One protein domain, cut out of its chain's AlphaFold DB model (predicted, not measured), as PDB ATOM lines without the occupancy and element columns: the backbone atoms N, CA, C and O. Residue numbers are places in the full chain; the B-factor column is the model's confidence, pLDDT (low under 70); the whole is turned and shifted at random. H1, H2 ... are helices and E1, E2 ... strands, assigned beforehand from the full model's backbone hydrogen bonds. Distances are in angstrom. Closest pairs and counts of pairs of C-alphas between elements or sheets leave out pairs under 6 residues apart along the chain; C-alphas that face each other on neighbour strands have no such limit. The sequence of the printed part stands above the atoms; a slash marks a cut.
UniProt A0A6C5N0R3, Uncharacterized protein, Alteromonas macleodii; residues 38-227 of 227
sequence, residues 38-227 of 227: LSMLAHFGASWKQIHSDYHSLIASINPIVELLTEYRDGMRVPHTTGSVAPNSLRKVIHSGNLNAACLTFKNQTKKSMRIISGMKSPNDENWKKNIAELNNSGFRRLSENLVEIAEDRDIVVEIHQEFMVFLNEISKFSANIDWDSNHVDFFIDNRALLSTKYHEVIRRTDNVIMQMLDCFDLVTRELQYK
ATOM      1  N   LEU A  38     238.812 205.366 410.565       72.62
ATOM      2  CA  LEU A  38     238.216 205.181 409.238       72.62
ATOM      3  C   LEU A  38     238.468 203.767 408.691       72.62
ATOM      4  O   LEU A  38     237.553 203.135 408.162       72.62
ATOM      5  N   SER A  39     239.681 203.238 408.868       70.38
ATOM      6  CA  SER A  39     240.029 201.860 408.494       70.38
ATOM      7  C   SER A  39     239.207 200.830 409.280       70.38
ATOM      8  O   SER A  39     238.677 199.873 408.709       70.38
ATOM      9  N   MET A  40     239.025 201.061 410.584       73.25
ATOM     10  CA  MET A  40     238.180 200.236 411.445       73.25
ATOM     11  C   MET A  40     236.714 200.247 410.976       73.25
ATOM     12  O   MET A  40     236.120 199.179 410.810       73.25
ATOM     13  N   LEU A  41     236.145 201.428 410.711       77.81
ATOM     14  CA  LEU A  41     234.775 201.577 410.204       77.81
ATOM     15  C   LEU A  41     234.591 200.866 408.859       77.81
ATOM     16  O   LEU A  41     233.601 200.161 408.673       77.81
ATOM     17  N   ALA A  42     235.562 200.969 407.948       75.75
ATOM     18  CA  ALA A  42     235.521 200.274 406.662       75.75
ATOM     19  C   ALA A  42     235.568 198.743 406.823       75.75
ATOM     20  O   ALA A  42     234.790 198.024 406.189       75.75
ATOM     21  N   HIS A  43     236.437 198.231 407.702       77.88
ATOM     22  CA  HIS A  43     236.530 196.797 407.985       77.88
ATOM     23  C   HIS A  43     235.219 196.235 408.554       77.88
ATOM     24  O   HIS A  43     234.742 195.172 408.139       77.88
ATOM     25  N   PHE A  44     234.610 196.966 409.485       82.31
ATOM     26  CA  PHE A  44     233.337 196.579 410.072       82.31
ATOM     27  C   PHE A  44     232.174 196.711 409.088       82.31
ATOM     28  O   PHE A  44     231.383 195.773 408.973       82.31
ATOM     29  N   GLY A  45     232.111 197.793 408.312       86.38
ATOM     30  CA  GLY A  45     231.091 197.996 407.281       86.38
ATOM     31  C   GLY A  45     231.085 196.889 406.224       86.38
ATOM     32  O   GLY A  45     230.022 196.415 405.822       86.38
ATOM     33  N   ALA A  46     232.262 196.388 405.834       85.69
ATOM     34  CA  ALA A  46     232.367 195.240 404.935       85.69
ATOM     35  C   ALA A  46     231.731 193.968 405.530       85.69
ATOM     36  O   ALA A  46     231.035 193.234 404.825       85.69
ATOM     37  N   SER A  47     231.923 193.729 406.831       89.88
ATOM     38  CA  SER A  47     231.322 192.584 407.530       89.88
ATOM     39  C   SER A  47     229.797 192.706 407.600       89.88
ATOM     40  O   SER A  47     229.093 191.740 407.305       89.88
ATOM     41  N   TRP A  48     229.286 193.901 407.904       92.25
ATOM     42  CA  TRP A  48     227.852 194.201 407.927       92.25
ATOM     43  C   TRP A  48     227.168 193.972 406.586       92.25
ATOM     44  O   TRP A  48     226.138 193.299 406.523       92.25
ATOM     45  N   LYS A  49     227.773 194.446 405.493       89.31
ATOM     46  CA  LYS A  49     227.238 194.194 404.153       89.31
ATOM     47  C   LYS A  49     227.253 192.717 403.791       89.31
ATOM     48  O   LYS A  49     226.310 192.246 403.160       89.31
ATOM     49  N   GLN A  50     228.312 191.990 404.147       91.62
ATOM     50  CA  GLN A  50     228.352 190.559 403.864       91.62
ATOM     51  C   GLN A  50     227.185 189.851 404.558       91.62
ATOM     52  O   GLN A  50     226.464 189.111 403.900       91.62
ATOM     53  N   ILE A  51     226.933 190.154 405.837       94.06
ATOM     54  CA  ILE A  51     225.783 189.615 406.580       94.06
ATOM     55  C   ILE A  51     224.473 189.965 405.864       94.06
ATOM     56  O   ILE A  51     223.684 189.070 405.576       94.06
ATOM     57  N   HIS A  52     224.264 191.234 405.512       93.69
ATOM     58  CA  HIS A  52     223.086 191.683 404.765       93.69
ATOM     59  C   HIS A  52     222.870 190.872 403.473       93.69
ATOM     60  O   HIS A  52     221.791 190.328 403.230       93.69
ATOM     61  N   SER A  53     223.919 190.740 402.656       91.94
ATOM     62  CA  SER A  53     223.886 190.004 401.388       91.94
ATOM     63  C   SER A  53     223.617 188.510 401.581       91.94
ATOM     64  O   SER A  53     222.870 187.906 400.805       91.94
ATOM     65  N   ASP A  54     224.213 187.905 402.606       93.12
ATOM     66  CA  ASP A  54     224.032 186.489 402.914       93.12
ATOM     67  C   ASP A  54     222.582 186.208 403.328       93.12
ATOM     68  O   ASP A  54     221.978 185.246 402.850       93.12
ATOM     69  N   TYR A  55     221.984 187.077 404.152       92.88
ATOM     70  CA  TYR A  55     220.574 186.966 404.533       92.88
ATOM     71  C   TYR A  55     219.646 187.149 403.329       92.88
ATOM     72  O   TYR A  55     218.710 186.368 403.165       92.88
ATOM     73  N   HIS A  56     219.935 188.097 402.432       90.44
ATOM     74  CA  HIS A  56     219.197 188.223 401.172       90.44
ATOM     75  C   HIS A  56     219.264 186.965 400.306       90.44
ATOM     76  O   HIS A  56     218.258 186.557 399.724       90.44
ATOM     77  N   SER A  57     220.433 186.336 400.246       89.19
ATOM     78  CA  SER A  57     220.634 185.108 399.477       89.19
ATOM     79  C   SER A  57     219.868 183.932 400.088       89.19
ATOM     80  O   SER A  57     219.244 183.161 399.363       89.19
ATOM     81  N   LEU A  58     219.845 183.827 401.421       87.44
ATOM     82  CA  LEU A  58     219.116 182.779 402.137       87.44
ATOM     83  C   LEU A  58     217.591 182.867 401.921       87.44
ATOM     84  O   LEU A  58     216.934 181.832 401.794       87.44
ATOM     85  N   ILE A  59     217.027 184.077 401.820       84.44
ATOM     86  CA  ILE A  59     215.584 184.295 401.583       84.44
ATOM     87  C   ILE A  59     215.097 183.598 400.322       84.44
ATOM     88  O   ILE A  59     214.012 183.020 400.324       84.44
ATOM     89  N   ALA A  60     215.887 183.626 399.248       82.94
ATOM     90  CA  ALA A  60     215.495 182.997 397.991       82.94
ATOM     91  C   ALA A  60     215.206 181.495 398.170       82.94
ATOM     92  O   ALA A  60     214.306 180.960 397.526       82.94
ATOM     93  N   SER A  61     215.919 180.834 399.088       84.94
ATOM     94  CA  SER A  61     215.713 179.423 399.431       84.94
ATOM     95  C   SER A  61     214.628 179.197 400.490       84.94
ATOM     96  O   SER A  61     214.056 178.111 400.542       84.94
ATOM     97  N   ILE A  62     214.331 180.196 401.326       85.19
ATOM     98  CA  ILE A  62     213.303 180.122 402.377       85.19
ATOM     99  C   ILE A  62     211.898 180.437 401.841       85.19
ATOM    100  O   ILE A  62     210.933 179.812 402.276       85.19
ATOM    101  N   ASN A  63     211.759 181.363 400.889       86.19
ATOM    102  CA  ASN A  63     210.460 181.831 400.387       86.19
ATOM    103  C   ASN A  63     209.492 180.712 399.966       86.19
ATOM    104  O   ASN A  63     208.336 180.775 400.381       86.19
ATOM    105  N   PRO A  64     209.920 179.658 399.242       86.94
ATOM    106  CA  PRO A  64     209.023 178.554 398.889       86.94
ATOM    107  C   PRO A  64     208.422 177.836 400.108       86.94
ATOM    108  O   PRO A  64     207.308 177.322 400.054       86.94
ATOM    109  N   ILE A  65     209.154 177.802 401.225       87.75
ATOM    110  CA  ILE A  65     208.689 177.220 402.487       87.75
ATOM    111  C   ILE A  65     207.621 178.123 403.096       87.75
ATOM    112  O   ILE A  65     206.568 177.645 403.493       87.75
ATOM    113  N   VAL A  66     207.865 179.434 403.132       86.94
ATOM    114  CA  VAL A  66     206.901 180.422 403.640       86.94
ATOM    115  C   VAL A  66     205.610 180.389 402.826       86.94
ATOM    116  O   VAL A  66     204.525 180.401 403.400       86.94
ATOM    117  N   GLU A  67     205.717 180.304 401.500       86.69
ATOM    118  CA  GLU A  67     204.570 180.167 400.601       86.69
ATOM    119  C   GLU A  67     203.772 178.896 400.888       86.69
ATOM    120  O   GLU A  67     202.552 178.945 400.908       86.69
ATOM    121  N   LEU A  68     204.436 177.777 401.189       87.69
ATOM    122  CA  LEU A  68     203.743 176.549 401.574       87.69
ATOM    123  C   LEU A  68     203.094 176.636 402.965       87.69
ATOM    124  O   LEU A  68     202.085 175.984 403.219       87.69
ATOM    125  N   LEU A  69     203.679 177.413 403.878       87.00
ATOM    126  CA  LEU A  69     203.163 177.636 405.231       87.00
ATOM    127  C   LEU A  69     202.127 178.768 405.291       87.00
ATOM    128  O   LEU A  69     201.683 179.126 406.383       87.00
ATOM    129  N   THR A  70     201.735 179.341 404.153       86.81
ATOM    130  CA  THR A  70     200.735 180.407 404.080       86.81
ATOM    131  C   THR A  70     199.640 180.070 403.074       86.81
ATOM    132  O   THR A  70     199.888 179.565 401.987       86.81
ATOM    133  N   GLU A  71     198.405 180.392 403.428       84.38
ATOM    134  CA  GLU A  71     197.248 180.332 402.540       84.38
ATOM    135  C   GLU A  71     196.779 181.751 402.205       84.38
ATOM    136  O   GLU A  71     196.972 182.686 402.983       84.38
ATOM    137  N   TYR A  72     196.134 181.931 401.053       80.12
ATOM    138  CA  TYR A  72     195.458 183.186 400.735       80.12
ATOM    139  C   TYR A  72     193.976 183.067 401.076       80.12
ATOM    140  O   TYR A  72     193.254 182.296 400.445       80.12
ATOM    141  N   ARG A  73     193.520 183.862 402.047       81.44
ATOM    142  CA  ARG A  73     192.098 184.031 402.371       81.44
ATOM    143  C   ARG A  73     191.740 185.501 402.229       81.44
ATOM    144  O   ARG A  73     192.432 186.356 402.773       81.44
ATOM    145  N   ASP A  74     190.705 185.785 401.442       84.81
ATOM    146  CA  ASP A  74     190.186 187.141 401.216       84.81
ATOM    147  C   ASP A  74     191.255 188.161 400.774       84.81
ATOM    148  O   ASP A  74     191.268 189.316 401.190       84.81
ATOM    149  N   GLY A  75     192.200 187.721 399.934       78.94
ATOM    150  CA  GLY A  75     193.299 188.558 399.433       78.94
ATOM    151  C   GLY A  75     194.446 188.784 400.425       78.94
ATOM    152  O   GLY A  75     195.424 189.443 400.074       78.94
ATOM    153  N   MET A  76     194.377 188.213 401.631       81.81
ATOM    154  CA  MET A  76     195.433 188.289 402.640       81.81
ATOM    155  C   MET A  76     196.184 186.965 402.780       81.81
ATOM    156  O   MET A  76     195.590 185.888 402.712       81.81
ATOM    157  N   ARG A  77     197.501 187.048 403.018       80.50
ATOM    158  CA  ARG A  77     198.313 185.891 403.417       80.50
ATOM    159  C   ARG A  77     198.021 185.563 404.879       80.50
ATOM    160  O   ARG A  77     198.314 186.369 405.760       80.50
ATOM    161  N   VAL A  78     197.479 184.380 405.128       83.88
ATOM    162  CA  VAL A  78     197.187 183.851 406.460       83.88
ATOM    163  C   VAL A  78     198.122 182.665 406.723       83.88
ATOM    164  O   VAL A  78     198.243 181.793 405.866       83.88
ATOM    165  N   PRO A  79     198.837 182.608 407.859       82.94
ATOM    166  CA  PRO A  79     199.666 181.453 408.191       82.94
ATOM    167  C   PRO A  79     198.820 180.201 408.429       82.94
ATOM    168  O   PRO A  79     197.804 180.256 409.123       82.94
ATOM    169  N   HIS A  80     199.291 179.064 407.929       81.19
ATOM    170  CA  HIS A  80     198.729 177.760 408.250       81.19
ATOM    171  C   HIS A  80     198.843 177.453 409.752       81.19
ATOM    172  O   HIS A  80     199.824 177.803 410.416       81.19
ATOM    173  N   THR A  81     197.834 176.768 410.293       75.00
ATOM    174  CA  THR A  81     197.854 176.218 411.655       75.00
ATOM    175  C   THR A  81     198.458 174.812 411.667       75.00
ATOM    176  O   THR A  81     198.485 174.129 410.641       75.00
ATOM    177  N   THR A  82     198.916 174.356 412.833       68.94
ATOM    178  CA  THR A  82     199.394 172.985 413.103       68.94
ATOM    179  C   THR A  82     198.515 171.931 412.415       68.94
ATOM    180  O   THR A  82     197.286 172.021 412.453       68.94
ATOM    181  N   GLY A  83     199.135 170.962 411.733       66.00
ATOM    182  CA  GLY A  83     198.443 169.864 411.038       66.00
ATOM    183  C   GLY A  83     197.758 170.198 409.701       66.00
ATOM    184  O   GLY A  83     197.236 169.289 409.058       66.00
ATOM    185  N   SER A  84     197.764 171.457 409.242       77.19
ATOM    186  CA  SER A  84     197.110 171.844 407.973       77.19
ATOM    187  C   SER A  84     197.987 171.693 406.722       77.19
ATOM    188  O   SER A  84     197.476 171.733 405.604       77.19
ATOM    189  N   VAL A  85     199.291 171.458 406.893       84.88
ATOM    190  CA  VAL A  85     200.238 171.221 405.794       84.88
ATOM    191  C   VAL A  85     200.627 169.747 405.765       84.88
ATOM    192  O   VAL A  85     201.074 169.189 406.764       84.88
ATOM    193  N   ALA A  86     200.492 169.109 404.601       87.62
ATOM    194  CA  ALA A  86     200.903 167.720 404.427       87.62
ATOM    195  C   ALA A  86     202.442 167.590 404.529       87.62
ATOM    196  O   ALA A  86     203.146 168.238 403.743       87.62
ATOM    197  N   PRO A  87     202.990 166.715 405.401       89.06
ATOM    198  CA  PRO A  87     204.441 166.571 405.591       89.06
ATOM    199  C   PRO A  87     205.214 166.299 404.294       89.06
ATOM    200  O   PRO A  87     206.273 166.874 404.046       89.06
ATOM    201  N   ASN A  88     204.634 165.491 403.400       88.19
ATOM    202  CA  ASN A  88     205.227 165.177 402.099       88.19
ATOM    203  C   ASN A  88     205.334 166.389 401.158       88.19
ATOM    204  O   ASN A  88     206.245 166.429 400.330       88.19
ATOM    205  N   SER A  89     204.439 167.373 401.265       87.31
ATOM    206  CA  SER A  89     204.518 168.606 400.471       87.31
ATOM    207  C   SER A  89     205.683 169.477 400.937       87.31
ATOM    208  O   SER A  89     206.480 169.929 400.114       87.31
ATOM    209  N   LEU A  90     205.842 169.629 402.255       87.75
ATOM    210  CA  LEU A  90     206.946 170.381 402.857       87.75
ATOM    211  C   LEU A  90     208.296 169.744 402.543       87.75
ATOM    212  O   LEU A  90     209.218 170.422 402.086       87.75
ATOM    213  N   ARG A  91     208.377 168.416 402.670       87.38
ATOM    214  CA  ARG A  91     209.557 167.647 402.283       87.38
ATOM    215  C   ARG A  91     209.958 167.924 400.835       87.38
ATOM    216  O   ARG A  91     211.128 168.209 400.583       87.38
ATOM    217  N   LYS A  92     209.012 167.856 399.889       86.38
ATOM    218  CA  LYS A  92     209.292 168.098 398.464       86.38
ATOM    219  C   LYS A  92     209.894 169.479 398.233       86.38
ATOM    220  O   LYS A  92     210.934 169.549 397.592       86.38
ATOM    221  N   VAL A  93     209.301 170.532 398.801       86.19
ATOM    222  CA  VAL A  93     209.783 171.919 398.657       86.19
ATOM    223  C   VAL A  93     211.211 172.078 399.183       86.19
ATOM    224  O   VAL A  93     212.067 172.652 398.509       86.19
ATOM    225  N   ILE A  94     211.496 171.514 400.356       83.06
ATOM    226  CA  ILE A  94     212.820 171.586 400.988       83.06
ATOM    227  C   ILE A  94     213.887 170.880 400.144       83.06
ATOM    228  O   ILE A  94     214.986 171.409 399.964       83.06
ATOM    229  N   HIS A  95     213.558 169.707 399.597       79.00
ATOM    230  CA  HIS A  95     214.485 168.924 398.779       79.00
ATOM    231  C   HIS A  95     214.657 169.510 397.372       79.00
ATOM    232  O   HIS A  95     215.765 169.493 396.844       79.00
ATOM    233  N   SER A  96     213.603 170.071 396.769       74.81
ATOM    234  CA  SER A  96     213.686 170.709 395.450       74.81
ATOM    235  C   SER A  96     214.401 172.058 395.483       74.81
ATOM    236  O   SER A  96     215.007 172.457 394.494       74.81
ATOM    237  N   GLY A  97     214.330 172.772 396.609       67.88
ATOM    238  CA  GLY A  97     214.867 174.126 396.756       67.88
ATOM    239  C   GLY A  97     216.363 174.203 397.070       67.88
ATOM    240  O   GLY A  97     216.863 175.300 397.304       67.88
ATOM    241  N   ASN A  98     217.081 173.070 397.124       73.62
ATOM    242  CA  ASN A  98     218.479 173.015 397.575       73.62
ATOM    243  C   ASN A  98     218.699 173.670 398.953       73.62
ATOM    244  O   ASN A  98     219.785 174.179 399.239       73.62
ATOM    245  N   LEU A  99     217.690 173.640 399.835       82.00
ATOM    246  CA  LEU A  99     217.731 174.357 401.110       82.00
ATOM    247  C   LEU A  99     218.959 173.973 401.936       82.00
ATOM    248  O   LEU A  99     219.614 174.850 402.480       82.00
ATOM    249  N   ASN A 100     219.337 172.695 401.981       80.69
ATOM    250  CA  ASN A 100     220.517 172.271 402.743       80.69
ATOM    251  C   ASN A 100     221.814 172.862 402.201       80.69
ATOM    252  O   ASN A 100     222.667 173.283 402.980       80.69
ATOM    253  N   ALA A 101     221.960 172.915 400.876       84.38
ATOM    254  CA  ALA A 101     223.122 173.519 400.244       84.38
ATOM    255  C   ALA A 101     223.163 175.027 400.524       84.38
ATOM    256  O   ALA A 101     224.220 175.553 400.876       84.38
ATOM    257  N   ALA A 102     222.014 175.707 400.458       87.44
ATOM    258  CA  ALA A 102     221.891 177.114 400.827       87.44
ATOM    259  C   ALA A 102     222.217 177.349 402.311       87.44
ATOM    260  O   ALA A 102     223.002 178.236 402.631       87.44
ATOM    261  N   CYS A 103     221.707 176.508 403.214       87.88
ATOM    262  CA  CYS A 103     221.977 176.581 404.650       87.88
ATOM    263  C   CYS A 103     223.464 176.380 404.955       87.88
ATOM    264  O   CYS A 103     224.033 177.111 405.761       87.88
ATOM    265  N   LEU A 104     224.107 175.397 404.317       87.94
ATOM    266  CA  LEU A 104     225.538 175.141 404.477       87.94
ATOM    267  C   LEU A 104     226.374 176.309 403.942       87.94
ATOM    268  O   LEU A 104     227.319 176.747 404.597       87.94
ATOM    269  N   THR A 105     226.002 176.830 402.774       91.06
ATOM    270  CA  THR A 105     226.662 177.979 402.145       91.06
ATOM    271  C   THR A 105     226.553 179.217 403.030       91.06
ATOM    272  O   THR A 105     227.576 179.807 403.366       91.06
ATOM    273  N   PHE A 106     225.347 179.528 403.505       93.00
ATOM    274  CA  PHE A 106     225.073 180.619 404.438       93.00
ATOM    275  C   PHE A 106     225.896 180.490 405.724       93.00
ATOM    276  O   PHE A 106     226.646 181.397 406.077       93.00
ATOM    277  N   LYS A 107     225.859 179.323 406.387       92.31
ATOM    278  CA  LYS A 107     226.661 179.061 407.597       92.31
ATOM    279  C   LYS A 107     228.147 179.328 407.364       92.31
ATOM    280  O   LYS A 107     228.804 179.902 408.226       92.31
ATOM    281  N   ASN A 108     228.689 178.920 406.219       92.25
ATOM    282  CA  ASN A 108     230.110 179.089 405.922       92.25
ATOM    283  C   ASN A 108     230.478 180.539 405.583       92.25
ATOM    284  O   ASN A 108     231.499 181.031 406.068       92.25
ATOM    285  N   GLN A 109     229.657 181.221 404.783       93.00
ATOM    286  CA  GLN A 109     229.909 182.593 404.329       93.00
ATOM    287  C   GLN A 109     229.738 183.608 405.466       93.00
ATOM    288  O   GLN A 109     230.627 184.427 405.705       93.00
ATOM    289  N   THR A 110     228.667 183.482 406.250       94.31
ATOM    290  CA  THR A 110     228.319 184.467 407.283       94.31
ATOM    291  C   THR A 110     229.177 184.336 408.541       94.31
ATOM    292  O   THR A 110     229.383 185.314 409.258       94.31
ATOM    293  N   LYS A 111     229.751 183.153 408.809       93.88
ATOM    294  CA  LYS A 111     230.492 182.853 410.051       93.88
ATOM    295  C   LYS A 111     231.607 183.844 410.367       93.88
ATOM    296  O   LYS A 111     231.763 184.237 411.523       93.88
ATOM    297  N   LYS A 112     232.415 184.221 409.370       93.06
ATOM    298  CA  LYS A 112     233.537 185.148 409.589       93.06
ATOM    299  C   LYS A 112     233.021 186.535 409.964       93.06
ATOM    300  O   LYS A 112     233.455 187.081 410.973       93.06
ATOM    301  N   SER A 113     232.095 187.071 409.176       93.06
ATOM    302  CA  SER A 113     231.525 188.404 409.383       93.06
ATOM    303  C   SER A 113     230.762 188.493 410.700       93.06
ATOM    304  O   SER A 113     230.942 189.452 411.446       93.06
ATOM    305  N   MET A 114     229.997 187.453 411.042       94.88
ATOM    306  CA  MET A 114     229.303 187.373 412.323       94.88
ATOM    307  C   MET A 114     230.288 187.382 413.495       94.88
ATOM    308  O   MET A 114     230.127 188.164 414.422       94.88
ATOM    309  N   ARG A 115     231.372 186.593 413.428       92.38
ATOM    310  CA  ARG A 115     232.426 186.612 414.459       92.38
ATOM    311  C   ARG A 115     233.035 188.007 414.635       92.38
ATOM    312  O   ARG A 115     233.329 188.388 415.762       92.38
ATOM    313  N   ILE A 116     233.245 188.740 413.541       88.31
ATOM    314  CA  ILE A 116     233.793 190.100 413.583       88.31
ATOM    315  C   ILE A 116     232.834 191.040 414.324       88.31
ATOM    316  O   ILE A 116     233.269 191.719 415.253       88.31
ATOM    317  N   ILE A 117     231.542 191.053 413.976       89.06
ATOM    318  CA  ILE A 117     230.584 191.960 414.629       89.06
ATOM    319  C   ILE A 117     230.281 191.546 416.076       89.06
ATOM    320  O   ILE A 117     230.153 192.408 416.938       89.06
ATOM    321  N   SER A 118     230.267 190.246 416.392       87.56
ATOM    322  CA  SER A 118     230.125 189.763 417.773       87.56
ATOM    323  C   SER A 118     231.331 190.113 418.650       87.56
ATOM    324  O   SER A 118     231.202 190.162 419.867       87.56
ATOM    325  N   GLY A 119     232.505 190.344 418.052       81.50
ATOM    326  CA  GLY A 119     233.713 190.771 418.761       81.50
ATOM    327  C   GLY A 119     233.752 192.265 419.095       81.50
ATOM    328  O   GLY A 119     234.646 192.705 419.818       81.50
ATOM    329  N   MET A 120     232.812 193.061 418.579       77.06
ATOM    330  CA  MET A 120     232.669 194.464 418.963       77.06
ATOM    331  C   MET A 120     232.255 194.565 420.440       77.06
ATOM    332  O   MET A 120     231.508 193.726 420.941       77.06
ATOM    333  N   LYS A 121     232.685 195.618 421.144       70.75
ATOM    334  CA  LYS A 121     232.318 195.821 422.557       70.75
ATOM    335  C   LYS A 121     230.813 196.045 422.725       70.75
ATOM    336  O   LYS A 121     230.214 196.794 421.952       70.75
ATOM    337  N   SER A 122     230.214 195.379 423.711       72.00
ATOM    338  CA  SER A 122     228.790 195.524 424.049       72.00
ATOM    339  C   SER A 122     228.500 196.930 424.595       72.00
ATOM    340  O   SER A 122     229.367 197.481 425.280       72.00
ATOM    341  N   PRO A 123     227.290 197.493 424.385       73.38
ATOM    342  CA  PRO A 123     226.887 198.757 425.001       73.38
ATOM    343  C   PRO A 123     226.937 198.710 426.536       73.38
ATOM    344  O   PRO A 123     227.074 199.737 427.197       73.38
ATOM    345  N   ASN A 124     226.856 197.506 427.111       77.38
ATOM    346  CA  ASN A 124     226.867 197.280 428.550       77.38
ATOM    347  C   ASN A 124     228.272 197.279 429.175       77.38
ATOM    348  O   ASN A 124     228.372 197.311 430.399       77.38
ATOM    349  N   ASP A 125     229.343 197.263 428.373       79.12
ATOM    350  CA  ASP A 125     230.727 197.312 428.859       79.12
ATOM    351  C   ASP A 125     231.044 198.679 429.492       79.12
ATOM    352  O   ASP A 125     230.828 199.729 428.888       79.12
ATOM    353  N   GLU A 126     231.590 198.688 430.711       81.25
ATOM    354  CA  GLU A 126     231.861 199.937 431.444       81.25
ATOM    355  C   GLU A 126     232.902 200.821 430.740       81.25
ATOM    356  O   GLU A 126     232.772 202.047 430.717       81.25
ATOM    357  N   ASN A 127     233.903 200.218 430.085       73.00
ATOM    358  CA  ASN A 127     234.867 200.992 429.300       73.00
ATOM    359  C   ASN A 127     234.217 201.575 428.039       73.00
ATOM    360  O   ASN A 127     234.540 202.695 427.653       73.00
ATOM    361  N   TRP A 128     233.302 200.846 427.398       79.19
ATOM    362  CA  TRP A 128     232.516 201.368 426.282       79.19
ATOM    363  C   TRP A 128     231.681 202.579 426.700       79.19
ATOM    364  O   TRP A 128     231.805 203.636 426.084       79.19
ATOM    365  N   LYS A 129     230.900 202.469 427.783       78.88
ATOM    366  CA  LYS A 129     230.080 203.579 428.302       78.88
ATOM    367  C   LYS A 129     230.924 204.808 428.617       78.88
ATOM    368  O   LYS A 129     230.554 205.918 428.238       78.88
ATOM    369  N   LYS A 130     232.077 204.609 429.264       75.75
ATOM    370  CA  LYS A 130     233.028 205.685 429.551       75.75
ATOM    371  C   LYS A 130     233.515 206.362 428.266       75.75
ATOM    372  O   LYS A 130     233.430 207.581 428.166       75.75
ATOM    373  N   ASN A 131     233.953 205.588 427.273       75.31
ATOM    374  CA  ASN A 131     234.443 206.127 426.001       75.31
ATOM    375  C   ASN A 131     233.351 206.893 425.229       75.31
ATOM    376  O   ASN A 131     233.621 207.945 424.655       75.31
ATOM    377  N   ILE A 132     232.109 206.395 425.233       80.62
ATOM    378  CA  ILE A 132     230.958 207.078 424.623       80.62
ATOM    379  C   ILE A 132     230.656 208.397 425.345       80.62
ATOM    380  O   ILE A 132     230.441 209.419 424.691       80.62
ATOM    381  N   ALA A 133     230.693 208.411 426.680       77.19
ATOM    382  CA  ALA A 133     230.501 209.628 427.464       77.19
ATOM    383  C   ALA A 133     231.610 210.663 427.206       77.19
ATOM    384  O   ALA A 133     231.321 211.849 427.058       77.19
ATOM    385  N   GLU A 134     232.868 210.228 427.100       73.88
ATOM    386  CA  GLU A 134     233.999 211.094 426.748       73.88
ATOM    387  C   GLU A 134     233.850 211.696 425.345       73.88
ATOM    388  O   GLU A 134     234.047 212.902 425.180       73.88
ATOM    389  N   LEU A 135     233.436 210.902 424.350       72.88
ATOM    390  CA  LEU A 135     233.144 211.393 422.997       72.88
ATOM    391  C   LEU A 135     232.038 212.452 423.005       72.88
ATOM    392  O   LEU A 135     232.193 213.513 422.399       72.88
ATOM    393  N   ASN A 136     230.949 212.191 423.730       75.44
ATOM    394  CA  ASN A 136     229.835 213.125 423.851       75.44
ATOM    395  C   ASN A 136     230.274 214.451 424.504       75.44
ATOM    396  O   ASN A 136     230.010 215.529 423.976       75.44
ATOM    397  N   ASN A 137     231.040 214.373 425.597       76.50
ATOM    398  CA  ASN A 137     231.576 215.542 426.305       76.50
ATOM    399  C   ASN A 137     232.620 216.325 425.490       76.50
ATOM    400  O   ASN A 137     232.845 217.503 425.757       76.50
ATOM    401  N   SER A 138     233.237 215.691 424.491       73.75
ATOM    402  CA  SER A 138     234.240 216.300 423.607       73.75
ATOM    403  C   SER A 138     233.631 216.960 422.360       73.75
ATOM    404  O   SER A 138     234.364 217.320 421.443       73.75
ATOM    405  N   GLY A 139     232.302 217.108 422.296       73.69
ATOM    406  CA  GLY A 139     231.600 217.732 421.167       73.69
ATOM    407  C   GLY A 139     231.230 216.771 420.031       73.69
ATOM    408  O   GLY A 139     230.534 217.171 419.100       73.69
ATOM    409  N   PHE A 140     231.585 215.486 420.131       79.69
ATOM    410  CA  PHE A 140     231.277 214.453 419.132       79.69
ATOM    411  C   PHE A 140     229.952 213.733 419.411       79.69
ATOM    412  O   PHE A 140     229.839 212.516 419.251       79.69
ATOM    413  N   ARG A 141     228.922 214.481 419.821       85.38
ATOM    414  CA  ARG A 141     227.629 213.921 420.237       85.38
ATOM    415  C   ARG A 141     227.004 213.013 419.175       85.38
ATOM    416  O   ARG A 141     226.673 211.871 419.475       85.38
ATOM    417  N   ARG A 142     226.914 213.475 417.926       85.62
ATOM    418  CA  ARG A 142     226.285 212.703 416.842       85.62
ATOM    419  C   ARG A 142     227.049 211.419 416.500       85.62
ATOM    420  O   ARG A 142     226.441 210.394 416.224       85.62
ATOM    421  N   LEU A 143     228.382 211.455 416.578       82.31
ATOM    422  CA  LEU A 143     229.211 210.257 416.431       82.31
ATOM    423  C   LEU A 143     228.927 209.263 417.565       82.31
ATOM    424  O   LEU A 143     228.796 208.069 417.319       82.31
ATOM    425  N   SER A 144     228.803 209.754 418.802       82.88
ATOM    426  CA  SER A 144     228.497 208.912 419.961       82.88
ATOM    427  C   SER A 144     227.109 208.262 419.870       82.88
ATOM    428  O   SER A 144     226.990 207.073 420.147       82.88
ATOM    429  N   GLU A 145     226.092 209.000 419.408       90.25
ATOM    430  CA  GLU A 145     224.726 208.498 419.194       90.25
ATOM    431  C   GLU A 145     224.718 207.383 418.137       90.25
ATOM    432  O   GLU A 145     224.270 206.273 418.422       90.25
ATOM    433  N   ASN A 146     225.341 207.612 416.977       89.00
ATOM    434  CA  ASN A 146     225.445 206.594 415.929       89.00
ATOM    435  C   ASN A 146     226.168 205.325 416.409       89.00
ATOM    436  O   ASN A 146     225.759 204.217 416.080       89.00
ATOM    437  N   LEU A 147     227.247 205.459 417.189       85.19
ATOM    438  CA  LEU A 147     227.979 204.304 417.719       85.19
ATOM    439  C   LEU A 147     227.142 203.483 418.709       85.19
ATOM    440  O   LEU A 147     227.286 202.260 418.737       85.19
ATOM    441  N   VAL A 148     226.287 204.128 419.507       89.00
ATOM    442  CA  VAL A 148     225.348 203.437 420.404       89.00
ATOM    443  C   VAL A 148     224.311 202.668 419.592       89.00
ATOM    444  O   VAL A 148     224.143 201.474 419.824       89.00
ATOM    445  N   GLU A 149     223.691 203.299 418.595       91.31
ATOM    446  CA  GLU A 149     222.678 202.630 417.775       91.31
ATOM    447  C   GLU A 149     223.265 201.446 416.980       91.31
ATOM    448  O   GLU A 149     222.666 200.370 416.947       91.31
ATOM    449  N   ILE A 150     224.481 201.584 416.428       89.88
ATOM    450  CA  ILE A 150     225.204 200.469 415.786       89.88
ATOM    451  C   ILE A 150     225.380 199.309 416.771       89.88
ATOM    452  O   ILE A 150     225.242 198.138 416.412       89.88
ATOM    453  N   ALA A 151     225.730 199.631 418.015       89.19
ATOM    454  CA  ALA A 151     226.016 198.658 419.053       89.19
ATOM    455  C   ALA A 151     224.748 197.926 419.535       89.19
ATOM    456  O   ALA A 151     224.834 196.737 419.849       89.19
ATOM    457  N   GLU A 152     223.598 198.597 419.559       91.62
ATOM    458  CA  GLU A 152     222.286 198.009 419.864       91.62
ATOM    459  C   GLU A 152     221.787 197.113 418.722       91.62
ATOM    460  O   GLU A 152     221.407 195.962 418.948       91.62
ATOM    461  N   ASP A 153     221.867 197.590 417.477       94.19
ATOM    462  CA  ASP A 153     221.487 196.806 416.296       94.19
ATOM    463  C   ASP A 153     222.360 195.551 416.146       94.19
ATOM    464  O   ASP A 153     221.874 194.484 415.761       94.19
ATOM    465  N   ARG A 154     223.642 195.652 416.513       92.25
ATOM    466  CA  ARG A 154     224.578 194.525 416.618       92.25
ATOM    467  C   ARG A 154     224.104 193.453 417.580       92.25
ATOM    468  O   ARG A 154     224.142 192.283 417.202       92.25
ATOM    469  N   ASP A 155     223.652 193.820 418.773       93.19
ATOM    470  CA  ASP A 155     223.188 192.844 419.763       93.19
ATOM    471  C   ASP A 155     221.949 192.093 419.244       93.19
ATOM    472  O   ASP A 155     221.930 190.861 419.251       93.19
ATOM    473  N   ILE A 156     220.986 192.816 418.660       95.12
ATOM    474  CA  ILE A 156     219.762 192.237 418.079       95.12
ATOM    475  C   ILE A 156     220.083 191.299 416.906       95.12
ATOM    476  O   ILE A 156     219.558 190.188 416.820       95.12
ATOM    477  N   VAL A 157     220.949 191.722 415.980       96.19
ATOM    478  CA  VAL A 157     221.319 190.905 414.812       96.19
ATOM    479  C   VAL A 157     222.047 189.633 415.237       96.19
ATOM    480  O   VAL A 157     221.792 188.568 414.670       96.19
ATOM    481  N   VAL A 158     222.933 189.720 416.233       95.25
ATOM    482  CA  VAL A 158     223.648 188.555 416.769       95.25
ATOM    483  C   VAL A 158     222.678 187.585 417.445       95.25
ATOM    484  O   VAL A 158     222.774 186.385 417.191       95.25
ATOM    485  N   GLU A 159     221.729 188.078 418.244       95.56
ATOM    486  CA  GLU A 159     220.695 187.259 418.890       95.56
ATOM    487  C   GLU A 159     219.850 186.506 417.855       95.56
ATOM    488  O   GLU A 159     219.796 185.274 417.860       95.56
ATOM    489  N   ILE A 160     219.278 187.226 416.884       96.25
ATOM    490  CA  ILE A 160     218.473 186.613 415.821       96.25
ATOM    491  C   ILE A 160     219.307 185.606 415.020       96.25
ATOM    492  O   ILE A 160     218.815 184.537 414.655       96.25
ATOM    493  N   HIS A 161     220.579 185.912 414.745       95.94
ATOM    494  CA  HIS A 161     221.448 184.989 414.028       95.94
ATOM    495  C   HIS A 161     221.699 183.695 414.806       95.94
ATOM    496  O   HIS A 161     221.735 182.627 414.196       95.94
ATOM    497  N   GLN A 162     221.849 183.757 416.131       95.38
ATOM    498  CA  GLN A 162     221.994 182.560 416.962       95.38
ATOM    499  C   GLN A 162     220.748 181.675 416.882       95.38
ATOM    500  O   GLN A 162     220.880 180.469 416.656       95.38
ATOM    501  N   GLU A 163     219.553 182.262 416.971       95.12
ATOM    502  CA  GLU A 163     218.300 181.527 416.769       95.12
ATOM    503  C   GLU A 163     218.241 180.881 415.377       95.12
ATOM    504  O   GLU A 163     217.927 179.696 415.239       95.12
ATOM    505  N   PHE A 164     218.630 181.629 414.339       92.31
ATOM    506  CA  PHE A 164     218.729 181.112 412.977       92.31
ATOM    507  C   PHE A 164     219.701 179.936 412.878       92.31
ATOM    508  O   PHE A 164     219.395 178.945 412.221       92.31
ATOM    509  N   MET A 165     220.861 179.995 413.530       92.94
ATOM    510  CA  MET A 165     221.822 178.889 413.522       92.94
ATOM    511  C   MET A 165     221.254 177.624 414.161       92.94
ATOM    512  O   MET A 165     221.458 176.540 413.612       92.94
ATOM    513  N   VAL A 166     220.518 177.749 415.270       93.44
ATOM    514  CA  VAL A 166     219.809 176.619 415.893       93.44
ATOM    515  C   VAL A 166     218.802 176.031 414.906       93.44
ATOM    516  O   VAL A 166     218.868 174.843 414.591       93.44
ATOM    517  N   PHE A 167     217.955 176.877 414.324       91.38
ATOM    518  CA  PHE A 167     216.952 176.471 413.345       91.38
ATOM    519  C   PHE A 167     217.560 175.770 412.114       91.38
ATOM    520  O   PHE A 167     217.159 174.662 411.751       91.38
ATOM    521  N   LEU A 168     218.595 176.354 411.501       89.19
ATOM    522  CA  LEU A 168     219.272 175.773 410.336       89.19
ATOM    523  C   LEU A 168     220.018 174.472 410.672       89.19
ATOM    524  O   LEU A 168     220.294 173.666 409.777       89.19
ATOM    525  N   ASN A 169     220.437 174.266 411.922       88.69
ATOM    526  CA  ASN A 169     221.037 173.005 412.363       88.69
ATOM    527  C   ASN A 169     219.992 171.890 412.447       88.69
ATOM    528  O   ASN A 169     220.276 170.788 411.986       88.69
ATOM    529  N   GLU A 170     218.788 172.177 412.940       88.38
ATOM    530  CA  GLU A 170     217.695 171.198 412.961       88.38
ATOM    531  C   GLU A 170     217.207 170.840 411.549       88.38
ATOM    532  O   GLU A 170     217.091 169.657 411.232       88.38
ATOM    533  N   ILE A 171     217.062 171.821 410.645       84.06
ATOM    534  CA  ILE A 171     216.739 171.549 409.226       84.06
ATOM    535  C   ILE A 171     217.721 170.549 408.613       84.06
ATOM    536  O   ILE A 171     217.321 169.621 407.906       84.06
ATOM    537  N   SER A 172     219.014 170.728 408.896       78.00
ATOM    538  CA  SER A 172     220.058 169.859 408.348       78.00
ATOM    539  C   SER A 172     219.851 168.403 408.784       78.00
ATOM    540  O   SER A 172     220.103 167.497 407.993       78.00
ATOM    541  N   LYS A 173     219.323 168.159 409.994       81.44
ATOM    542  CA  LYS A 173     218.993 166.810 410.481       81.44
ATOM    543  C   LYS A 173     217.763 166.233 409.778       81.44
ATOM    544  O   LYS A 173     217.788 165.077 409.367       81.44
ATOM    545  N   PHE A 174     216.715 167.034 409.586       78.44
ATOM    546  CA  PHE A 174     215.477 166.585 408.934       78.44
ATOM    547  C   PHE A 174     215.662 166.234 407.465       78.44
ATOM    548  O   PHE A 174     214.989 165.350 406.941       78.44
ATOM    549  N   SER A 175     216.602 166.893 406.798       67.44
ATOM    550  CA  SER A 175     216.903 166.588 405.405       67.44
ATOM    551  C   SER A 175     217.505 165.207 405.156       67.44
ATOM    552  O   SER A 175     217.405 164.692 404.046       67.44
ATOM    553  N   ALA A 176     218.115 164.601 406.175       68.19
ATOM    554  CA  ALA A 176     218.614 163.234 406.097       68.19
ATOM    555  C   ALA A 176     217.499 162.197 406.323       68.19
ATOM    556  O   ALA A 176     217.683 161.023 406.008       68.19
ATOM    557  N   ASN A 177     216.351 162.619 406.865       69.19
ATOM    558  CA  ASN A 177     215.227 161.745 407.156       69.19
ATOM    559  C   ASN A 177     214.310 161.598 405.928       69.19
ATOM    560  O   ASN A 177     213.873 162.581 405.323       69.19
ATOM    561  N   ILE A 178     214.012 160.351 405.569       72.94
ATOM    562  CA  ILE A 178     213.166 159.998 404.424       72.94
ATOM    563  C   ILE A 178     211.683 160.076 404.814       72.94
ATOM    564  O   ILE A 178     210.853 160.375 403.958       72.94
ATOM    565  N   ASP A 179     211.351 159.919 406.095       82.81
ATOM    566  CA  ASP A 179     209.970 159.856 406.565       82.81
ATOM    567  C   ASP A 179     209.635 161.081 407.418       82.81
ATOM    568  O   ASP A 179     210.123 161.251 408.534       82.81
ATOM    569  N   TRP A 180     208.810 161.966 406.853       87.06
ATOM    570  CA  TRP A 180     208.351 163.189 407.509       87.06
ATOM    571  C   TRP A 180     206.945 162.987 408.066       87.06
ATOM    572  O   TRP A 180     206.053 162.500 407.372       87.06
ATOM    573  N   ASP A 181     206.745 163.421 409.303       87.50
ATOM    574  CA  ASP A 181     205.476 163.376 410.031       87.50
ATOM    575  C   ASP A 181     204.999 164.792 410.416       87.50
ATOM    576  O   ASP A 181     205.561 165.800 409.975       87.50
ATOM    577  N   SER A 182     203.944 164.879 411.229       86.12
ATOM    578  CA  SER A 182     203.409 166.156 411.715       86.12
ATOM    579  C   SER A 182     204.411 166.949 412.555       86.12
ATOM    580  O   SER A 182     204.441 168.168 412.436       86.12
ATOM    581  N   ASN A 183     205.289 166.291 413.322       87.94
ATOM    582  CA  ASN A 183     206.270 166.979 414.167       87.94
ATOM    583  C   ASN A 183     207.253 167.808 413.331       87.94
ATOM    584  O   ASN A 183     207.673 168.891 413.736       87.94
ATOM    585  N   HIS A 184     207.600 167.319 412.136       88.56
ATOM    586  CA  HIS A 184     208.444 168.068 411.210       88.56
ATOM    587  C   HIS A 184     207.733 169.328 410.718       88.56
ATOM    588  O   HIS A 184     208.359 170.373 410.616       88.56
ATOM    589  N   VAL A 185     206.433 169.252 410.423       88.56
ATOM    590  CA  VAL A 185     205.638 170.415 409.999       88.56
ATOM    591  C   VAL A 185     205.516 171.427 411.136       88.56
ATOM    592  O   VAL A 185     205.745 172.619 410.922       88.56
ATOM    593  N   ASP A 186     205.222 170.947 412.341       89.31
ATOM    594  CA  ASP A 186     205.031 171.780 413.527       89.31
ATOM    595  C   ASP A 186     206.301 172.561 413.867       89.31
ATOM    596  O   ASP A 186     206.228 173.762 414.105       89.31
ATOM    597  N   PHE A 187     207.484 171.953 413.715       90.88
ATOM    598  CA  PHE A 187     208.755 172.665 413.850       90.88
ATOM    599  C   PHE A 187     208.850 173.910 412.949       90.88
ATOM    600  O   PHE A 187     209.298 174.967 413.397       90.88
ATOM    601  N   PHE A 188     208.435 173.826 411.681       89.69
ATOM    602  CA  PHE A 188     208.474 174.982 410.778       89.69
ATOM    603  C   PHE A 188     207.413 176.030 411.130       89.69
ATOM    604  O   PHE A 188     207.674 177.227 410.999       89.69
ATOM    605  N   ILE A 189     206.239 175.598 411.594       88.94
ATOM    606  CA  ILE A 189     205.169 176.492 412.051       88.94
ATOM    607  C   ILE A 189     205.606 177.248 413.312       88.94
ATOM    608  O   ILE A 189     205.449 178.470 413.374       88.94
ATOM    609  N   ASP A 190     206.220 176.559 414.272       90.19
ATOM    610  CA  ASP A 190     206.722 177.138 415.522       90.19
ATOM    611  C   ASP A 190     207.864 178.131 415.267       90.19
ATOM    612  O   ASP A 190     207.980 179.157 415.937       90.19
ATOM    613  N   ASN A 191     208.664 177.889 414.223       91.94
ATOM    614  CA  ASN A 191     209.764 178.760 413.809       91.94
ATOM    615  C   ASN A 191     209.380 179.765 412.707       91.94
ATOM    616  O   ASN A 191     210.249 180.438 412.145       91.94
ATOM    617  N   ARG A 192     208.086 179.948 412.406       87.44
ATOM    618  CA  ARG A 192     207.630 180.852 411.332       87.44
ATOM    619  C   ARG A 192     208.103 182.294 411.497       87.44
ATOM    620  O   ARG A 192     208.279 182.991 410.504       87.44
ATOM    621  N   ALA A 193     208.304 182.755 412.734       89.38
ATOM    622  CA  ALA A 193     208.801 184.101 413.003       89.38
ATOM    623  C   ALA A 193     210.220 184.287 412.446       89.38
ATOM    624  O   ALA A 193     210.501 185.318 411.838       89.38
ATOM    625  N   LEU A 194     211.083 183.269 412.562       90.62
ATOM    626  CA  LEU A 194     212.400 183.278 411.923       90.62
ATOM    627  C   LEU A 194     212.259 183.402 410.410       90.62
ATOM    628  O   LEU A 194     212.892 184.260 409.806       90.62
ATOM    629  N   LEU A 195     211.349 182.621 409.832       85.88
ATOM    630  CA  LEU A 195     211.102 182.532 408.394       85.88
ATOM    631  C   LEU A 195     210.297 183.686 407.792       85.88
ATOM    632  O   LEU A 195     210.092 183.669 406.587       85.88
ATOM    633  N   SER A 196     209.806 184.648 408.575       82.88
ATOM    634  CA  SER A 196     208.937 185.722 408.061       82.88
ATOM    635  C   SER A 196     209.315 187.102 408.574       82.88
ATOM    636  O   SER A 196     209.456 188.018 407.776       82.88
ATOM    637  N   THR A 197     209.501 187.284 409.880       88.19
ATOM    638  CA  THR A 197     209.705 188.615 410.469       88.19
ATOM    639  C   THR A 197     211.147 188.842 410.896       88.19
ATOM    640  O   THR A 197     211.718 189.884 410.575       88.19
ATOM    641  N   LYS A 198     211.781 187.876 411.568       92.38
ATOM    642  CA  LYS A 198     213.110 188.080 412.162       92.38
ATOM    643  C   LYS A 198     214.226 188.206 411.123       92.38
ATOM    644  O   LYS A 198     215.131 189.008 411.319       92.38
ATOM    645  N   TYR A 199     214.176 187.496 409.993       89.06
ATOM    646  CA  TYR A 199     215.186 187.720 408.944       89.06
ATOM    647  C   TYR A 199     215.050 189.110 408.302       89.06
ATOM    648  O   TYR A 199     216.054 189.736 407.964       89.06
ATOM    649  N   HIS A 200     213.814 189.602 408.128       89.56
ATOM    650  CA  HIS A 200     213.565 190.948 407.612       89.56
ATOM    651  C   HIS A 200     214.082 191.995 408.593       89.56
ATOM    652  O   HIS A 200     214.646 193.001 408.169       89.56
ATOM    653  N   GLU A 201     213.956 191.722 409.892       94.88
ATOM    654  CA  GLU A 201     214.552 192.547 410.932       94.88
ATOM    655  C   GLU A 201     216.080 192.575 410.823       94.88
ATOM    656  O   GLU A 201     216.653 193.660 410.868       94.88
ATOM    657  N   VAL A 202     216.748 191.441 410.574       95.12
ATOM    658  CA  VAL A 202     218.203 191.439 410.334       95.12
ATOM    659  C   VAL A 202     218.569 192.327 409.149       95.12
ATOM    660  O   VAL A 202     219.460 193.162 409.274       95.12
ATOM    661  N   ILE A 203     217.866 192.202 408.022       92.94
ATOM    662  CA  ILE A 203     218.116 193.045 406.843       92.94
ATOM    663  C   ILE A 203     217.944 194.522 407.186       92.94
ATOM    664  O   ILE A 203     218.865 195.307 406.972       92.94
ATOM    665  N   ARG A 204     216.816 194.890 407.794       94.94
ATOM    666  CA  ARG A 204     216.516 196.274 408.168       94.94
ATOM    667  C   ARG A 204     217.567 196.859 409.114       94.94
ATOM    668  O   ARG A 204     217.984 197.999 408.939       94.94
ATOM    669  N   ARG A 205     217.998 196.085 410.112       96.00
ATOM    670  CA  ARG A 205     219.031 196.484 411.081       96.00
ATOM    671  C   ARG A 205     220.388 196.626 410.406       96.00
ATOM    672  O   ARG A 205     221.078 197.612 410.615       96.00
ATOM    673  N   THR A 206     220.756 195.687 409.533       94.31
ATOM    674  CA  THR A 206     222.011 195.784 408.771       94.31
ATOM    675  C   THR A 206     222.027 197.003 407.840       94.31
ATOM    676  O   THR A 206     223.063 197.656 407.747       94.31
ATOM    677  N   ASP A 207     220.900 197.364 407.215       91.25
ATOM    678  CA  ASP A 207     220.772 198.605 406.435       91.25
ATOM    679  C   ASP A 207     220.975 199.840 407.316       91.25
ATOM    680  O   ASP A 207     221.748 200.732 406.963       91.25
ATOM    681  N   ASN A 208     220.327 199.872 408.483       91.69
ATOM    682  CA  ASN A 208     220.454 200.970 409.436       91.69
ATOM    683  C   ASN A 208     221.909 201.165 409.892       91.69
ATOM    684  O   ASN A 208     222.447 202.267 409.795       91.69
ATOM    685  N   VAL A 209     222.582 200.076 410.272       91.44
ATOM    686  CA  VAL A 209     223.996 200.097 410.663       91.44
ATOM    687  C   VAL A 209     224.888 200.597 409.530       91.44
ATOM    688  O   VAL A 209     225.783 201.408 409.766       91.44
ATOM    689  N   ILE A 210     224.661 200.148 408.293       88.75
ATOM    690  CA  ILE A 210     225.444 200.613 407.140       88.75
ATOM    691  C   ILE A 210     225.272 202.125 406.952       88.75
ATOM    692  O   ILE A 210     226.262 202.817 406.719       88.75
ATOM    693  N   MET A 211     224.054 202.652 407.101       87.25
ATOM    694  CA  MET A 211     223.797 204.094 407.017       87.25
ATOM    695  C   MET A 211     224.467 204.872 408.156       87.25
ATOM    696  O   MET A 211     225.153 205.857 407.898       87.25
ATOM    697  N   GLN A 212     224.367 204.397 409.397       89.06
ATOM    698  CA  GLN A 212     225.038 205.015 410.547       89.06
ATOM    699  C   GLN A 212     226.562 204.999 410.402       89.06
ATOM    700  O   GLN A 212     227.230 205.963 410.768       89.06
ATOM    701  N   MET A 213     227.130 203.926 409.844       84.88
ATOM    702  CA  MET A 213     228.565 203.845 409.570       84.88
ATOM    703  C   MET A 213     229.010 204.867 408.525       84.88
ATOM    704  O   MET A 213     230.090 205.436 408.681       84.88
ATOM    705  N   LEU A 214     228.196 205.130 407.499       83.81
ATOM    706  CA  LEU A 214     228.463 206.196 406.529       83.81
ATOM    707  C   LEU A 214     228.410 207.578 407.186       83.81
ATOM    708  O   LEU A 214     229.306 208.385 406.955       83.81
ATOM    709  N   ASP A 215     227.428 207.823 408.052       85.62
ATOM    710  CA  ASP A 215     227.340 209.070 408.814       85.62
ATOM    711  C   ASP A 215     228.560 209.248 409.736       85.62
ATOM    712  O   ASP A 215     229.167 210.316 409.768       85.62
ATOM    713  N   CYS A 216     228.977 208.194 410.451       84.06
ATOM    714  CA  CYS A 216     230.206 208.206 411.253       84.06
ATOM    715  C   CYS A 216     231.432 208.533 410.395       84.06
ATOM    716  O   CYS A 216     232.299 209.299 410.813       84.06
ATOM    717  N   PHE A 217     231.503 207.956 409.197       81.50
ATOM    718  CA  PHE A 217     232.601 208.174 408.271       81.50
ATOM    719  C   PHE A 217     232.669 209.632 407.790       81.50
ATOM    720  O   PHE A 217     233.746 210.232 407.791       81.50
ATOM    721  N   ASP A 218     231.530 210.211 407.407       81.81
ATOM    722  CA  ASP A 218     231.417 211.614 406.999       81.81
ATOM    723  C   ASP A 218     231.812 212.554 408.147       81.81
ATOM    724  O   ASP A 218     232.646 213.439 407.963       81.81
ATOM    725  N   LEU A 219     231.312 212.302 409.362       81.81
ATOM    726  CA  LEU A 219     231.677 213.078 410.550       81.81
ATOM    727  C   LEU A 219     233.190 213.065 410.802       81.81
ATOM    728  O   LEU A 219     233.792 214.123 410.959       81.81
ATOM    729  N   VAL A 220     233.824 211.889 410.784       76.19
ATOM    730  CA  VAL A 220     235.277 211.766 410.993       76.19
ATOM    731  C   VAL A 220     236.070 212.434 409.864       76.19
ATOM    732  O   VAL A 220     237.115 213.032 410.113       76.19
ATOM    733  N   THR A 221     235.581 212.369 408.625       74.00
ATOM    734  CA  THR A 221     236.256 212.993 407.478       74.00
ATOM    735  C   THR A 221     236.183 214.517 407.530       74.00
ATOM    736  O   THR A 221     237.173 215.182 407.236       74.00
ATOM    737  N   ARG A 222     235.050 215.094 407.946       75.56
ATOM    738  CA  ARG A 222     234.932 216.550 408.131       75.56
ATOM    739  C   ARG A 222     235.932 217.061 409.164       75.56
ATOM    740  O   ARG A 222     236.599 218.059 408.922       75.56
ATOM    741  N   GLU A 223     236.105 216.344 410.268       70.50
ATOM    742  CA  GLU A 223     237.090 216.700 411.301       70.50
ATOM    743  C   GLU A 223     238.539 216.697 410.797       70.50
ATOM    744  O   GLU A 223     239.360 217.475 411.280       70.50
ATOM    745  N   LEU A 224     238.851 215.847 409.817       66.88
ATOM    746  CA  LEU A 224     240.149 215.829 409.138       66.88
ATOM    747  C   LEU A 224     240.325 216.991 408.149       66.88
ATOM    748  O   LEU A 224     241.447 217.424 407.924       66.88
ATOM    749  N   GLN A 225     239.242 217.478 407.537       63.50
ATOM    750  CA  GLN A 225     239.286 218.538 406.519       63.50
ATOM    751  C   GLN A 225     239.275 219.956 407.100       63.50
ATOM    752  O   GLN A 225     239.771 220.877 406.456       63.50
ATOM    753  N   TYR A 226     238.674 220.149 408.277       56.56
ATOM    754  CA  TYR A 226     238.535 221.461 408.923       56.56
ATOM    755  C   TYR A 226     239.612 221.746 409.990       56.56
ATOM    756  O   TYR A 226     239.467 222.696 410.764       56.56
ATOM    757  N   LYS A 227     240.691 220.955 410.015       50.84
ATOM    758  CA  LYS A 227     241.941 221.229 410.742       50.84
ATOM    759  C   LYS A 227     243.035 221.671 409.780       50.84
ATOM    760  O   LYS A 227     243.818 222.557 410.189       50.84
TER     761      LYS A 227
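What this domain is: This is residues 38 to 227 of the 227 residues of an uncharacterized protein of Alteromonas macleodii (UniProt A0A6C5N0R3). This is a long, loosely built bundle of four helices, H1, H3, H5 and H7, that run up and down, each against the one before it. The small strand hairpin E1 and E2 and the short helices H2 and H6 lie at one end, while H4 folds back on H5 near the other, where residues 222 to 227 stick out. The printed part has 190 residues, with seven named helices and two named strands in the order H1, E1, E2, H2, H3, H4, H5, H6, H7; the sheet E1 - E2 is antiparallel and the class is mostly helix. The whole is loose, with a radius of gyration of the C-alphas of 20.5 A, and elongated, spanning 67 by 37 by 29 A.

How they stand to each other: E1, residues 70 to 73, and E2, residues 76 to 79, form an antiparallel hairpin at 140 degrees, with N 71 and O 78 2.8 A apart and N 73 and O 76 3.0 A apart, both within hydrogen-bond range. H1, residues 38 to 68, joins E1 by a tight link. H1 touches H3, residues 99 to 118, opposite ways at a shallow tilt of 27 degrees; their closest C-alphas, of Ser 47 and Ser 113, are 4.6 A apart. H3 touches H5, residues 141 to 174, at a shallow tilt of 31 degrees, closest at the C-alphas of Asn 100 and Ser 172, 6.1 A. H5 touches H7, residues 194 to 225, at a shallow tilt of 30 degrees, closest at the C-alphas of Ile 150 and Val 209, 5.3 A. H7 touches H1 at a shallow tilt of 19 degrees, closest at the C-alphas of His 52 and Ile 203, 5.6 A. H1 and H5 are apart, as are H3 and H7. H4, residues 126 to 137, forms a helical hairpin with H5, touching its residues 141 to 148 with residues 132 to 136 alone. H2, residues 87 to 96, touches H1, and touches H6, residues 182 to 190, only at their ends, where the C-alphas of Pro 87 and Val 185 are 6.0 A apart. Every O i to N i+4 pair is within hydrogen-bond range in H2, H4 and H5, against 23 of 27 in H1, 14 of 16 in H3, 4 of 5 in H6 and 25 of 28 in H7.

Where its parts are: H1 begins at C-alpha 38 (238.216, 205.181, 409.238) and measures 45.5 A, with a kink of 46 degrees near residue 61. H5 measures 50.2 A, H7 44.7 A and H3 25.9 A. H7 ends at C-alpha 225 (239.286, 218.538, 406.519).

The domain as a whole: The C-alphas farthest apart, of Asp 179 and Lys 227, are 69.3 A apart. The printed part has no cut, and no link is long. Confidence is under 70 at residues 82 to 83, 97, 175 to 177 and 224 to 227.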